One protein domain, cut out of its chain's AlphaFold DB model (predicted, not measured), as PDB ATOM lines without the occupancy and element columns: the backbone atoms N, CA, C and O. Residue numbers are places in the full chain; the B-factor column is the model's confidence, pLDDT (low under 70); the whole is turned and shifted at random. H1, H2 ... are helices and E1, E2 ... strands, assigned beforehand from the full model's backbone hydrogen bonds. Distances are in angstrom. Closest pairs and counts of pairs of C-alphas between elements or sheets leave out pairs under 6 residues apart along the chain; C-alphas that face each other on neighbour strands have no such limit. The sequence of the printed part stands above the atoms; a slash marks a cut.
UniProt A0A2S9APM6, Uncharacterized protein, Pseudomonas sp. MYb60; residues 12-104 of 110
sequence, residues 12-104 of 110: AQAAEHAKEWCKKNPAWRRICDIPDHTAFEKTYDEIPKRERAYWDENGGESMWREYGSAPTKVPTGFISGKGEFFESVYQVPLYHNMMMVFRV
ATOM      1  N   ALA A  12      18.839  -8.327 -15.897       95.56
ATOM      2  CA  ALA A  12      17.534  -8.207 -16.549       95.56
ATOM      3  C   ALA A  12      17.064  -9.541 -17.157       95.56
ATOM      4  O   ALA A  12      15.902  -9.913 -16.997       95.56
ATOM      5  N   GLN A  13      17.973 -10.297 -17.784       95.88
ATOM      6  CA  GLN A  13      17.671 -11.642 -18.285       95.88
ATOM      7  C   GLN A  13      17.314 -12.597 -17.144       95.88
ATOM      8  O   GLN A  13      16.307 -13.294 -17.231       95.88
ATOM      9  N   ALA A  14      18.076 -12.588 -16.044       96.56
ATOM     10  CA  ALA A  14      17.749 -13.396 -14.868       96.56
ATOM     11  C   ALA A  14      16.371 -13.033 -14.287       96.56
ATOM     12  O   ALA A  14      15.586 -13.920 -13.954       96.56
ATOM     13  N   ALA A  15      16.039 -11.741 -14.213       97.19
ATOM     14  CA  ALA A  15      14.753 -11.273 -13.708       97.19
ATOM     15  C   ALA A  15      13.567 -11.715 -14.583       97.19
ATOM     16  O   ALA A  15      12.539 -12.138 -14.038       97.19
ATOM     17  N   GLU A  16      13.698 -11.631 -15.911       97.88
ATOM     18  CA  GLU A  16      12.650 -12.049 -16.850       97.88
ATOM     19  C   GLU A  16      12.517 -13.574 -16.897       97.88
ATOM     20  O   GLU A  16      11.415 -14.106 -16.772       97.88
ATOM     21  N   HIS A  17      13.624 -14.314 -16.954       98.06
ATOM     22  CA  HIS A  17      13.562 -15.774 -16.920       98.06
ATOM     23  C   HIS A  17      12.998 -16.298 -15.598       98.06
ATOM     24  O   HIS A  17      12.201 -17.235 -15.605       98.06
ATOM     25  N   ALA A  18      13.315 -15.662 -14.468       98.06
ATOM     26  CA  ALA A  18      12.704 -16.002 -13.187       98.06
ATOM     27  C   ALA A  18      11.191 -15.757 -13.173       98.06
ATOM     28  O   ALA A  18      10.451 -16.521 -12.550       98.06
ATOM     29  N   LYS A  19      10.715 -14.721 -13.873       97.69
ATOM     30  CA  LYS A  19       9.286 -14.409 -13.994       97.69
ATOM     31  C   LYS A  19       8.575 -15.510 -14.771       97.69
ATOM     32  O   LYS A  19       7.583 -16.055 -14.291       97.69
ATOM     33  N   GLU A  20       9.121 -15.885 -15.925       98.06
ATOM     34  CA  GLU A  20       8.580 -16.964 -16.755       98.06
ATOM     35  C   GLU A  20       8.644 -18.322 -16.052       98.06
ATOM     36  O   GLU A  20       7.700 -19.114 -16.120       98.06
ATOM     37  N   TRP A  21       9.719 -18.584 -15.308       98.38
ATOM     38  CA  TRP A  21       9.844 -19.792 -14.505       98.38
ATOM     39  C   TRP A  21       8.799 -19.840 -13.379       98.38
ATOM     40  O   TRP A  21       8.142 -20.869 -13.206       98.38
ATOM     41  N   CYS A  22       8.563 -18.734 -12.661       97.06
ATOM     42  CA  CYS A  22       7.554 -18.667 -11.594       97.06
ATOM     43  C   CYS A  22       6.117 -18.819 -12.120       97.06
ATOM     44  O   CYS A  22       5.290 -19.421 -11.437       97.06
ATOM     45  N   LYS A  23       5.811 -18.364 -13.347       96.25
ATOM     46  CA  LYS A  23       4.505 -18.633 -13.988       96.25
ATOM     47  C   LYS A  23       4.236 -20.134 -14.128       96.25
ATOM     48  O   LYS A  23       3.113 -20.582 -13.910       96.25
ATOM     49  N   LYS A  24       5.272 -20.913 -14.457       97.25
ATOM     50  CA  LYS A  24       5.207 -22.383 -14.564       97.25
ATOM     51  C   LYS A  24       5.263 -23.075 -13.195       97.25
ATOM     52  O   LYS A  24       4.792 -24.200 -13.056       97.25
ATOM     53  N   ASN A  25       5.791 -22.391 -12.180       97.38
ATOM     54  CA  ASN A  25       5.996 -22.894 -10.824       97.38
ATOM     55  C   ASN A  25       5.223 -22.045  -9.797       97.38
ATOM     56  O   ASN A  25       5.826 -21.348  -8.982       97.38
ATOM     57  N   PRO A  26       3.879 -22.123  -9.760       95.62
ATOM     58  CA  PRO A  26       3.027 -21.150  -9.065       95.62
ATOM     59  C   PRO A  26       3.174 -21.126  -7.538       95.62
ATOM     60  O   PRO A  26       2.622 -20.235  -6.895       95.62
ATOM     61  N   ALA A  27       3.883 -22.085  -6.940       97.38
ATOM     62  CA  ALA A  27       4.221 -22.072  -5.517       97.38
ATOM     63  C   ALA A  27       5.438 -21.194  -5.181       97.38
ATOM     64  O   ALA A  27       5.742 -21.032  -4.002       97.38
ATOM     65  N   TRP A  28       6.128 -20.670  -6.193       97.75
ATOM     66  CA  TRP A  28       7.343 -19.884  -6.055       97.75
ATOM     67  C   TRP A  28       7.114 -18.431  -6.471       97.75
ATOM     68  O   TRP A  28       6.289 -18.140  -7.344       97.75
ATOM     69  N   ARG A  29       7.837 -17.513  -5.833       97.06
ATOM     70  CA  ARG A  29       7.838 -16.079  -6.147       97.06
ATOM     71  C   ARG A  29       9.262 -15.561  -6.191       97.06
ATOM     72  O   ARG A  29      10.101 -16.030  -5.425       97.06
ATOM     73  N   ARG A  30       9.525 -14.598  -7.073       96.69
ATOM     74  CA  ARG A  30      10.800 -13.876  -7.092       96.69
ATOM     75  C   ARG A  30      10.896 -13.002  -5.852       96.69
ATOM     76  O   ARG A  30       9.873 -12.495  -5.400       96.69
ATOM     77  N   ILE A  31      12.112 -12.756  -5.375       95.50
ATOM     78  CA  ILE A  31      12.349 -11.798  -4.287       95.50
ATOM     79  C   ILE A  31      11.718 -10.426  -4.583       95.50
ATOM     80  O   ILE A  31      11.114  -9.832  -3.704       95.50
ATOM     81  N   CYS A  32      11.751  -9.973  -5.841       94.25
ATOM     82  CA  CYS A  32      11.154  -8.700  -6.260       94.25
ATOM     83  C   CYS A  32       9.614  -8.680  -6.266       94.25
ATOM     84  O   CYS A  32       9.035  -7.604  -6.363       94.25
ATOM     85  N   ASP A  33       8.951  -9.841  -6.215       94.56
ATOM     86  CA  ASP A  33       7.482  -9.942  -6.172       94.56
ATOM     87  C   ASP A  33       6.955 -10.081  -4.730       94.56
ATOM     88  O   ASP A  33       5.756 -10.272  -4.520       94.56
ATOM     89  N   ILE A  34       7.850 -10.039  -3.740       94.94
ATOM     90  CA  ILE A  34       7.542 -10.180  -2.319       94.94
ATOM     91  C   ILE A  34       7.703  -8.800  -1.662       94.94
ATOM     92  O   ILE A  34       8.817  -8.279  -1.672       94.94
ATOM     93  N   PRO A  35       6.636  -8.205  -1.085       94.06
ATOM     94  CA  PRO A  35       6.710  -6.877  -0.468       94.06
ATOM     95  C   PRO A  35       7.723  -6.799   0.674       94.06
ATOM     96  O   PRO A  35       8.494  -5.850   0.757       94.06
ATOM     97  N   ASP A  36       7.724  -7.824   1.526       93.12
ATOM     98  CA  ASP A  36       8.660  -7.981   2.629       93.12
ATOM     99  C   ASP A  36       9.105  -9.445   2.713       93.12
ATOM    100  O   ASP A  36       8.349 -10.331   3.116       93.12
ATOM    101  N   HIS A  37      10.334  -9.714   2.275       91.12
ATOM    102  CA  HIS A  37      10.917 -11.052   2.331       91.12
ATOM    103  C   HIS A  37      11.477 -11.389   3.715       91.12
ATOM    104  O   HIS A  37      11.654 -12.573   4.009       91.12
ATOM    105  N   THR A  38      11.696 -10.390   4.578       90.44
ATOM    106  CA  THR A  38      12.211 -10.599   5.939       90.44
ATOM    107  C   THR A  38      11.188 -11.317   6.818       90.44
ATOM    108  O   THR A  38      11.552 -12.061   7.720       90.44
ATOM    109  N   ALA A  39       9.897 -11.246   6.470       91.00
ATOM    110  CA  ALA A  39       8.849 -12.074   7.069       91.00
ATOM    111  C   ALA A  39       9.126 -13.589   6.952       91.00
ATOM    112  O   ALA A  39       8.622 -14.390   7.749       91.00
ATOM    113  N   PHE A  40       9.926 -13.998   5.962       93.12
ATOM    114  CA  PHE A  40      10.358 -15.381   5.794       93.12
ATOM    115  C   PHE A  40      11.655 -15.706   6.525       93.12
ATOM    116  O   PHE A  40      12.040 -16.868   6.519       93.12
ATOM    117  N   GLU A  41      12.338 -14.758   7.147       93.56
ATOM    118  CA  GLU A  41      13.519 -15.030   7.963       93.56
ATOM    119  C   GLU A  41      13.090 -15.534   9.340       93.56
ATOM    120  O   GLU A  41      12.098 -15.071   9.912       93.56
ATOM    121  N   LYS A  42      13.808 -16.526   9.872       93.75
ATOM    122  CA  LYS A  42      13.639 -16.936  11.270       93.75
ATOM    123  C   LYS A  42      13.963 -15.765  12.184       93.75
ATOM    124  O   LYS A  42      14.909 -15.037  11.924       93.75
ATOM    125  N   THR A  43      13.207 -15.612  13.258       93.88
ATOM    126  CA  THR A  43      13.548 -14.722  14.364       93.88
ATOM    127  C   THR A  43      14.573 -15.383  15.282       93.88
ATOM    128  O   THR A  43      14.825 -16.591  15.206       93.88
ATOM    129  N   TYR A  44      15.125 -14.595  16.201       94.44
ATOM    130  CA  TYR A  44      16.044 -15.082  17.225       94.44
ATOM    131  C   TYR A  44      15.445 -16.203  18.090       94.44
ATOM    132  O   TYR A  44      16.141 -17.122  18.510       94.44
ATOM    133  N   ASP A  45      14.132 -16.192  18.314       93.81
ATOM    134  CA  ASP A  45      13.459 -17.250  19.070       93.81
ATOM    135  C   ASP A  45      13.189 -18.519  18.257       93.81
ATOM    136  O   ASP A  45      12.964 -19.589  18.825       93.81
ATOM    137  N   GLU A  46      13.229 -18.416  16.930       93.94
ATOM    138  CA  GLU A  46      13.009 -19.531  16.011       93.94
ATOM    139  C   GLU A  46      14.311 -20.260  15.636       93.94
ATOM    140  O   GLU A  46      14.255 -21.346  15.042       93.94
ATOM    141  N   ILE A  47      15.488 -19.705  15.967       93.00
ATOM    142  CA  ILE A  47      16.760 -20.414  15.777       93.00
ATOM    143  C   ILE A  47      16.952 -21.513  16.840       93.00
ATOM    144  O   ILE A  47      16.499 -21.383  17.981       93.00
ATOM    145  N   PRO A  48      17.605 -22.643  16.498       92.62
ATOM    146  CA  PRO A  48      17.797 -23.746  17.433       92.62
ATOM    147  C   PRO A  48      18.506 -23.300  18.715       92.62
ATOM    148  O   PRO A  48      19.516 -22.603  18.656       92.62
ATOM    149  N   LYS A  49      18.066 -23.804  19.877       93.62
ATOM    150  CA  LYS A  49      18.653 -23.458  21.189       93.62
ATOM    151  C   LYS A  49      20.181 -23.590  21.228       93.62
ATOM    152  O   LYS A  49      20.844 -22.791  21.873       93.62
ATOM    153  N   ARG A  50      20.737 -24.591  20.538       91.69
ATOM    154  CA  ARG A  50      22.189 -24.803  20.450       91.69
ATOM    155  C   ARG A  50      22.910 -23.665  19.722       91.69
ATOM    156  O   ARG A  50      24.002 -23.302  20.130       91.69
ATOM    157  N   GLU A  51      22.322 -23.152  18.649       90.50
ATOM    158  CA  GLU A  51      22.858 -22.013  17.901       90.50
ATOM    159  C   GLU A  51      22.676 -20.720  18.702       90.50
ATOM    160  O   GLU A  51      23.615 -19.943  18.846       90.50
ATOM    161  N   ARG A  52      21.493 -20.545  19.303       94.88
ATOM    162  CA  ARG A  52      21.152 -19.378  20.121       94.88
ATOM    163  C   ARG A  52      22.038 -19.222  21.355       94.88
ATOM    164  O   ARG A  52      22.375 -18.100  21.697       94.88
ATOM    165  N   ALA A  53      22.472 -20.325  21.968       95.94
ATOM    166  CA  ALA A  53      23.296 -20.302  23.178       95.94
ATOM    167  C   ALA A  53      24.583 -19.472  23.028       95.94
ATOM    168  O   ALA A  53      24.949 -18.749  23.948       95.94
ATOM    169  N   TYR A  54      25.243 -19.528  21.864       95.12
ATOM    170  CA  TYR A  54      26.410 -18.682  21.601       95.12
ATOM    171  C   TYR A  54      26.037 -17.198  21.662       95.12
ATOM    172  O   TYR A  54      26.720 -16.407  22.302       95.12
ATOM    173  N   TRP A  55      24.934 -16.820  21.025       96.50
ATOM    174  CA  TRP A  55      24.483 -15.436  20.991       96.50
ATOM    175  C   TRP A  55      24.000 -14.966  22.359       96.50
ATOM    176  O   TRP A  55      24.374 -13.872  22.760       96.50
ATOM    177  N   ASP A  56      23.291 -15.804  23.119       96.69
ATOM    178  CA  ASP A  56      22.826 -15.494  24.477       96.69
ATOM    179  C   ASP A  56      23.988 -15.046  25.391       96.69
ATOM    180  O   ASP A  56      23.823 -14.140  26.206       96.69
ATOM    181  N   GLU A  57      25.182 -15.617  25.207       96.75
ATOM    182  CA  GLU A  57      26.403 -15.257  25.943       96.75
ATOM    183  C   GLU A  57      27.185 -14.084  25.317       96.75
ATOM    184  O   GLU A  57      27.995 -13.450  25.992       96.75
ATOM    185  N   ASN A  58      26.944 -13.770  24.041       96.06
ATOM    186  CA  ASN A  58      27.724 -12.819  23.238       96.06
ATOM    187  C   ASN A  58      26.876 -11.641  22.724       96.06
ATOM    188  O   ASN A  58      27.041 -11.199  21.590       96.06
ATOM    189  N   GLY A  59      25.977 -11.114  23.561       94.94
ATOM    190  CA  GLY A  59      25.196  -9.897  23.277       94.94
ATOM    191  C   GLY A  59      23.771 -10.129  22.759       94.94
ATOM    192  O   GLY A  59      23.067  -9.170  22.459       94.94
ATOM    193  N   GLY A  60      23.323 -11.380  22.712       95.94
ATOM    194  CA  GLY A  60      21.947 -11.788  22.459       95.94
ATOM    195  C   GLY A  60      21.450 -11.480  21.050       95.94
ATOM    196  O   GLY A  60      22.197 -11.489  20.068       95.94
ATOM    197  N   GLU A  61      20.152 -11.194  20.962       95.69
ATOM    198  CA  GLU A  61      19.452 -10.941  19.704       95.69
ATOM    199  C   GLU A  61      20.061  -9.796  18.886       95.69
ATOM    200  O   GLU A  61      20.115  -9.895  17.663       95.69
ATOM    201  N   SER A  62      20.536  -8.722  19.522       94.81
ATOM    202  CA  SER A  62      21.098  -7.577  18.792       94.81
ATOM    203  C   SER A  62      22.365  -7.961  18.026       94.81
ATOM    204  O   SER A  62      22.478  -7.648  16.843       94.81
ATOM    205  N   MET A  63      23.274  -8.705  18.659       95.94
ATOM    206  CA  MET A  63      24.497  -9.187  18.011       95.94
ATOM    207  C   MET A  63      24.209 -10.258  16.963       95.94
ATOM    208  O   MET A  63      24.857 -10.280  15.918       95.94
ATOM    209  N   TRP A  64      23.214 -11.115  17.195       95.00
ATOM    210  CA  TRP A  64      22.778 -12.073  16.181       95.00
ATOM    211  C   TRP A  64      22.153 -11.387  14.958       95.00
ATOM    212  O   TRP A  64      22.393 -11.821  13.837       95.00
ATOM    213  N   ARG A  65      21.392 -10.303  15.135       92.00
ATOM    214  CA  ARG A  65      20.840  -9.535  14.006       92.00
ATOM    215  C   ARG A  65      21.927  -8.845  13.184       92.00
ATOM    216  O   ARG A  65      21.784  -8.762  11.971       92.00
ATOM    217  N   GLU A  66      22.985  -8.374  13.837       93.69
ATOM    218  CA  GLU A  66      24.086  -7.666  13.175       93.69
ATOM    219  C   GLU A  66      25.074  -8.622  12.483       93.69
ATOM    220  O   GLU A  66      25.503  -8.378  11.358       93.69
ATOM    221  N   TYR A  67      25.440  -9.720  13.150       93.12
ATOM    222  CA  TYR A  67      26.546 -10.593  12.726       93.12
ATOM    223  C   TYR A  67      26.143 -12.042  12.470       93.12
ATOM    224  O   TYR A  67      26.935 -12.830  11.945       93.12
ATOM    225  N   GLY A  68      24.944 -12.428  12.886       90.25
ATOM    226  CA  GLY A  68      24.415 -13.761  12.670       90.25
ATOM    227  C   GLY A  68      23.908 -13.959  11.248       90.25
ATOM    228  O   GLY A  68      23.959 -13.091  10.380       90.25
ATOM    229  N   SER A  69      23.414 -15.165  11.000       85.88
ATOM    230  CA  SER A  69      22.674 -15.485   9.785       85.88
ATOM    231  C   SER A  69      21.220 -15.711  10.163       85.88
ATOM    232  O   SER A  69      20.944 -16.508  11.058       85.88
ATOM    233  N   ALA A  70      20.301 -15.037   9.475       85.00
ATOM    234  CA  ALA A  70      18.869 -15.266   9.613       85.00
ATOM    235  C   ALA A  70      18.414 -16.274   8.540       85.00
ATOM    236  O   ALA A  70      18.129 -15.891   7.403       85.00
ATOM    237  N   PRO A  71      18.397 -17.591   8.830       87.31
ATOM    238  CA  PRO A  71      17.992 -18.579   7.840       87.31
ATOM    239  C   PRO A  71      16.523 -18.386   7.462       87.31
ATOM    240  O   PRO A  71      15.678 -18.056   8.295       87.31
ATOM    241  N   THR A  72      16.190 -18.657   6.205       92.69
ATOM    242  CA  THR A  72      14.808 -18.579   5.726       92.69
ATOM    243  C   THR A  72      13.961 -19.748   6.266       92.69
ATOM    244  O   THR A  72      14.419 -20.885   6.372       92.69
ATOM    245  N   LYS A  73      12.693 -19.478   6.592       93.81
ATOM    246  CA  LYS A  73      11.637 -20.415   7.021       93.81
ATOM    247  C   LYS A  73      11.100 -21.275   5.885       93.81
ATOM    248  O   LYS A  73      10.596 -22.370   6.121       93.81
ATOM    249  N   VAL A  74      11.159 -20.759   4.662       94.88
ATOM    250  CA  VAL A  74      10.673 -21.425   3.454       94.88
ATOM    251  C   VAL A  74      11.845 -21.842   2.570       94.88
ATOM    252  O   VAL A  74      12.884 -21.183   2.601       94.88
ATOM    253  N   PRO A  75      11.692 -22.896   1.748       96.62
ATOM    254  CA  PRO A  75      12.686 -23.231   0.741       96.62
ATOM    255  C   PRO A  75      12.958 -22.050  -0.190       96.62
ATOM    256  O   PRO A  75      12.029 -21.380  -0.657       96.62
ATOM    257  N   THR A  76      14.234 -21.841  -0.482       97.31
ATOM    258  CA  THR A  76      14.719 -20.827  -1.413       97.31
ATOM    259  C   THR A  76      15.470 -21.492  -2.560       97.31
ATOM    260  O   THR A  76      15.787 -22.681  -2.519       97.31
ATOM    261  N   GLY A  77      15.697 -20.735  -3.623       97.44
ATOM    262  CA  GLY A  77      16.517 -21.159  -4.747       97.44
ATOM    263  C   GLY A  77      16.853 -19.982  -5.645       97.44
ATOM    264  O   GLY A  77      16.509 -18.835  -5.347       97.44
ATOM    265  N   PHE A  78      17.517 -20.271  -6.754       97.94
ATOM    266  CA  PHE A  78      18.057 -19.275  -7.668       97.94
ATOM    267  C   PHE A  78      17.695 -19.646  -9.098       97.94
ATOM    268  O   PHE A  78      17.931 -20.773  -9.524       97.94
ATOM    269  N   ILE A  79      17.144 -18.694  -9.845       98.19
ATOM    270  CA  ILE A  79      16.989 -18.814 -11.293       98.19
ATOM    271  C   ILE A  79      18.165 -18.106 -11.949       98.19
ATOM    272  O   ILE A  79      18.337 -16.901 -11.752       98.19
ATOM    273  N   SER A  80      18.985 -18.839 -12.697       97.00
ATOM    274  CA  SER A  80      20.111 -18.251 -13.422       97.00
ATOM    275  C   SER A  80      19.636 -17.378 -14.581       97.00
ATOM    276  O   SER A  80      18.496 -17.455 -15.042       97.00
ATOM    277  N   GLY A  81      20.548 -16.580 -15.122       94.75
ATOM    278  CA  GLY A  81      20.323 -15.813 -16.337       94.75
ATOM    279  C   GLY A  81      20.005 -16.670 -17.565       94.75
ATOM    280  O   GLY A  81      19.420 -16.150 -18.506       94.75
ATOM    281  N   LYS A  82      20.284 -17.978 -17.530       95.50
ATOM    282  CA  LYS A  82      19.863 -18.969 -18.534       95.50
ATOM    283  C   LYS A  82      18.431 -19.489 -18.327       95.50
ATOM    284  O   LYS A  82      17.860 -20.092 -19.229       95.50
ATOM    285  N   GLY A  83      17.836 -19.232 -17.162       96.31
ATOM    286  CA  GLY A  83      16.492 -19.685 -16.791       96.31
ATOM    287  C   GLY A  83      16.443 -21.040 -16.085       96.31
ATOM    288  O   GLY A  83      15.369 -21.627 -15.959       96.31
ATOM    289  N   GLU A  84      17.587 -21.534 -15.614       96.81
ATOM    290  CA  GLU A  84      17.703 -22.798 -14.885       96.81
ATOM    291  C   GLU A  84      17.543 -22.572 -13.379       96.81
ATOM    292  O   GLU A  84      17.990 -21.555 -12.849       96.81
ATOM    293  N   PHE A  85      16.903 -23.521 -12.692       97.88
ATOM    294  CA  PHE A  85      16.731 -23.482 -11.241       97.88
ATOM    295  C   PHE A  85      17.876 -24.200 -10.529       97.88
ATOM    296  O   PHE A  85      18.218 -25.328 -10.879       97.88
ATOM    297  N   PHE A  86      18.389 -23.566  -9.481       97.50
ATOM    298  CA  PHE A  86      19.414 -24.095  -8.594       97.50
ATOM    299  C   PHE A  86      18.965 -23.967  -7.140       97.50
ATOM    300  O   PHE A  86      18.453 -22.926  -6.725       97.50
ATOM    301  N   GLU A  87      19.195 -25.008  -6.346       96.50
ATOM    302  CA  GLU A  87      18.858 -25.012  -4.915       96.50
ATOM    303  C   GLU A  87      19.868 -24.205  -4.095       96.50
ATOM    304  O   GLU A  87      19.556 -23.700  -3.020       96.50
ATOM    305  N   SER A  88      21.089 -24.055  -4.611       94.31
ATOM    306  CA  SER A  88      22.160 -23.322  -3.952       94.31
ATOM    307  C   SER A  88      22.831 -22.339  -4.899       94.31
ATOM    308  O   SER A  88      23.146 -22.664  -6.042       94.31
ATOM    309  N   VAL A  89      23.177 -21.163  -4.371       92.94
ATOM    310  CA  VAL A  89      24.012 -20.174  -5.066       92.94
ATOM    311  C   VAL A  89      25.347 -20.776  -5.521       92.94
ATOM    312  O   VAL A  89      25.926 -20.349  -6.514       92.94
ATOM    313  N   TYR A  90      25.861 -21.792  -4.819       93.19
ATOM    314  CA  TYR A  90      27.109 -22.463  -5.182       93.19
ATOM    315  C   TYR A  90      27.006 -23.344  -6.426       93.19
ATOM    316  O   TYR A  90      28.044 -23.681  -6.985       93.19
ATOM    317  N   GLN A  91      25.792 -23.682  -6.863       94.81
ATOM    318  CA  GLN A  91      25.552 -24.452  -8.083       94.81
ATOM    319  C   GLN A  91      25.382 -23.556  -9.316       94.81
ATOM    320  O   GLN A  91      25.537 -24.039 -10.431       94.81
ATOM    321  N   VAL A  92      25.097 -22.262  -9.130       94.19
ATOM    322  CA  VAL A  92      24.958 -21.319 -10.243       94.19
ATOM    323  C   VAL A  92      26.320 -21.151 -10.937       94.19
ATOM    324  O   VAL A  92      27.311 -20.874 -10.245       94.19
ATOM    325  N   PRO A  93      26.400 -21.307 -12.276       93.56
ATOM    326  CA  PRO A  93      27.645 -21.134 -13.018       93.56
ATOM    327  C   PRO A  93      28.289 -19.765 -12.796       93.56
ATOM    328  O   PRO A  93      27.617 -18.769 -12.508       93.56
ATOM    329  N   LEU A  94      29.614 -19.699 -12.943       90.50
ATOM    330  CA  LEU A  94      30.319 -18.421 -12.846       90.50
ATOM    331  C   LEU A  94      29.799 -17.445 -13.908       90.50
ATOM    332  O   LEU A  94      29.515 -17.837 -15.035       90.50
ATOM    333  N   TYR A  95      29.694 -16.169 -13.529       87.81
ATOM    334  CA  TYR A  95      29.257 -15.055 -14.385       87.81
ATOM    335  C   TYR A  95      27.797 -15.080 -14.851       87.81
ATOM    336  O   TYR A  95      27.345 -14.148 -15.520       87.81
ATOM    337  N   HIS A  96      27.019 -16.078 -14.438       93.00
ATOM    338  CA  HIS A  96      25.571 -15.999 -14.555       93.00
ATOM    339  C   HIS A  96      25.048 -15.071 -13.461       93.00
ATOM    340  O   HIS A  96      25.184 -15.357 -12.270       93.00
ATOM    341  N   ASN A  97      24.405 -13.970 -13.856       95.31
ATOM    342  CA  ASN A  97      23.497 -13.292 -12.937       95.31
ATOM    343  C   ASN A  97      22.349 -14.240 -12.564       95.31
ATOM    344  O   ASN A  97      22.042 -15.185 -13.292       95.31
ATOM    345  N   MET A  98      21.713 -13.995 -11.425       96.38
ATOM    346  CA  MET A  98      20.674 -14.872 -10.898       96.38
ATOM    347  C   MET A  98      19.616 -14.083 -10.137       96.38
ATOM    348  O   MET A  98      19.867 -12.971  -9.678       96.38
ATOM    349  N   MET A  99      18.439 -14.676  -9.992       97.62
ATOM    350  CA  MET A  99      17.330 -14.128  -9.225       97.62
ATOM    351  C   MET A  99      16.911 -15.120  -8.147       97.62
ATOM    352  O   MET A  99      16.619 -16.277  -8.448       97.62
ATOM    353  N   MET A 100      16.855 -14.664  -6.898       97.50
ATOM    354  CA  MET A 100      16.391 -15.491  -5.789       97.50
ATOM    355  C   MET A 100      14.872 -15.687  -5.858       97.50
ATOM    356  O   MET A 100      14.118 -14.757  -6.165       97.50
ATOM    357  N   VAL A 101      14.424 -16.902  -5.554       97.75
ATOM    358  CA  VAL A 101      13.011 -17.280  -5.479       97.75
ATOM    359  C   VAL A 101      12.697 -17.961  -4.146       97.75
ATOM    360  O   VAL A 101      13.524 -18.684  -3.595       97.75
ATOM    361  N   PHE A 102      11.480 -17.752  -3.648       97.69
ATOM    362  CA  PHE A 102      10.977 -18.279  -2.377       97.69
ATOM    363  C   PHE A 102       9.749 -19.154  -2.622       97.69
ATOM    364  O   PHE A 102       8.837 -18.765  -3.361       97.69
ATOM    365  N   ARG A 103       9.685 -20.326  -1.982       97.25
ATOM    366  CA  ARG A 103       8.534 -21.236  -2.072       97.25
ATOM    367  C   ARG A 103       7.453 -20.859  -1.059       97.25
ATOM    368  O   ARG A 103       7.330 -21.467  -0.002       97.25
ATOM    369  N   VAL A 104       6.635 -19.878  -1.417       95.75
ATOM    370  CA  VAL A 104       5.575 -19.304  -0.566       95.75
ATOM    371  C   VAL A 104       4.226 -20.040  -0.644       95.75
ATOM    372  O   VAL A 104       3.323 -19.795   0.151       95.75
TER     373      VAL A 104
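What this domain is: This is residues 12 to 104 of the 110 residues of an uncharacterized protein of Pseudomonas sp. MYb60 (UniProt A0A2S9APM6). An antiparallel two-stranded hairpin, E1 and E2, with H1 packed on it makes one lobe; H2 and H3, meeting at a corner, make a far second lobe, joined to it by two unnamed stretches. The 93 printed residues run H1, H2, H3, E1, E2, class mixed, with under half in these elements. The whole is loose, radius of gyration of the C-alphas 15.8 A, spanning 45 by 27 by 19 A.

Where its parts are: E1 is residues 76 to 80 and E2 98 to 102, ending at C-alpha (10.977, -18.279, -2.377). H1, residues 12 to 24, begins at (17.534, -8.207, -16.549) and measures 18.9 A. H2 is 49 to 57, 12.2 A; H3 60 to 67.

How they stand to each other: Hairpin E1 and E2 has N 79 and O 99 2.8 A apart. The closest C-alphas of H1 and E2 are Ala 14 and Met 98, 5.1 A. H2 and H3 touch only at the corner, closest C-alphas Trp 55 and Trp 64, 6.1 A, about perpendicular at 86 degrees. H1 and H3 have every O i to N i+4 pair within hydrogen-bond range, H2 3 of 5.

The domain as a whole: C-alphas 20 and 57 are farthest apart, 46.3 A. Links H1 to H2 and E1 to E2 are long. The printed part has no cut; no printed residue is under 70 in pLDDT.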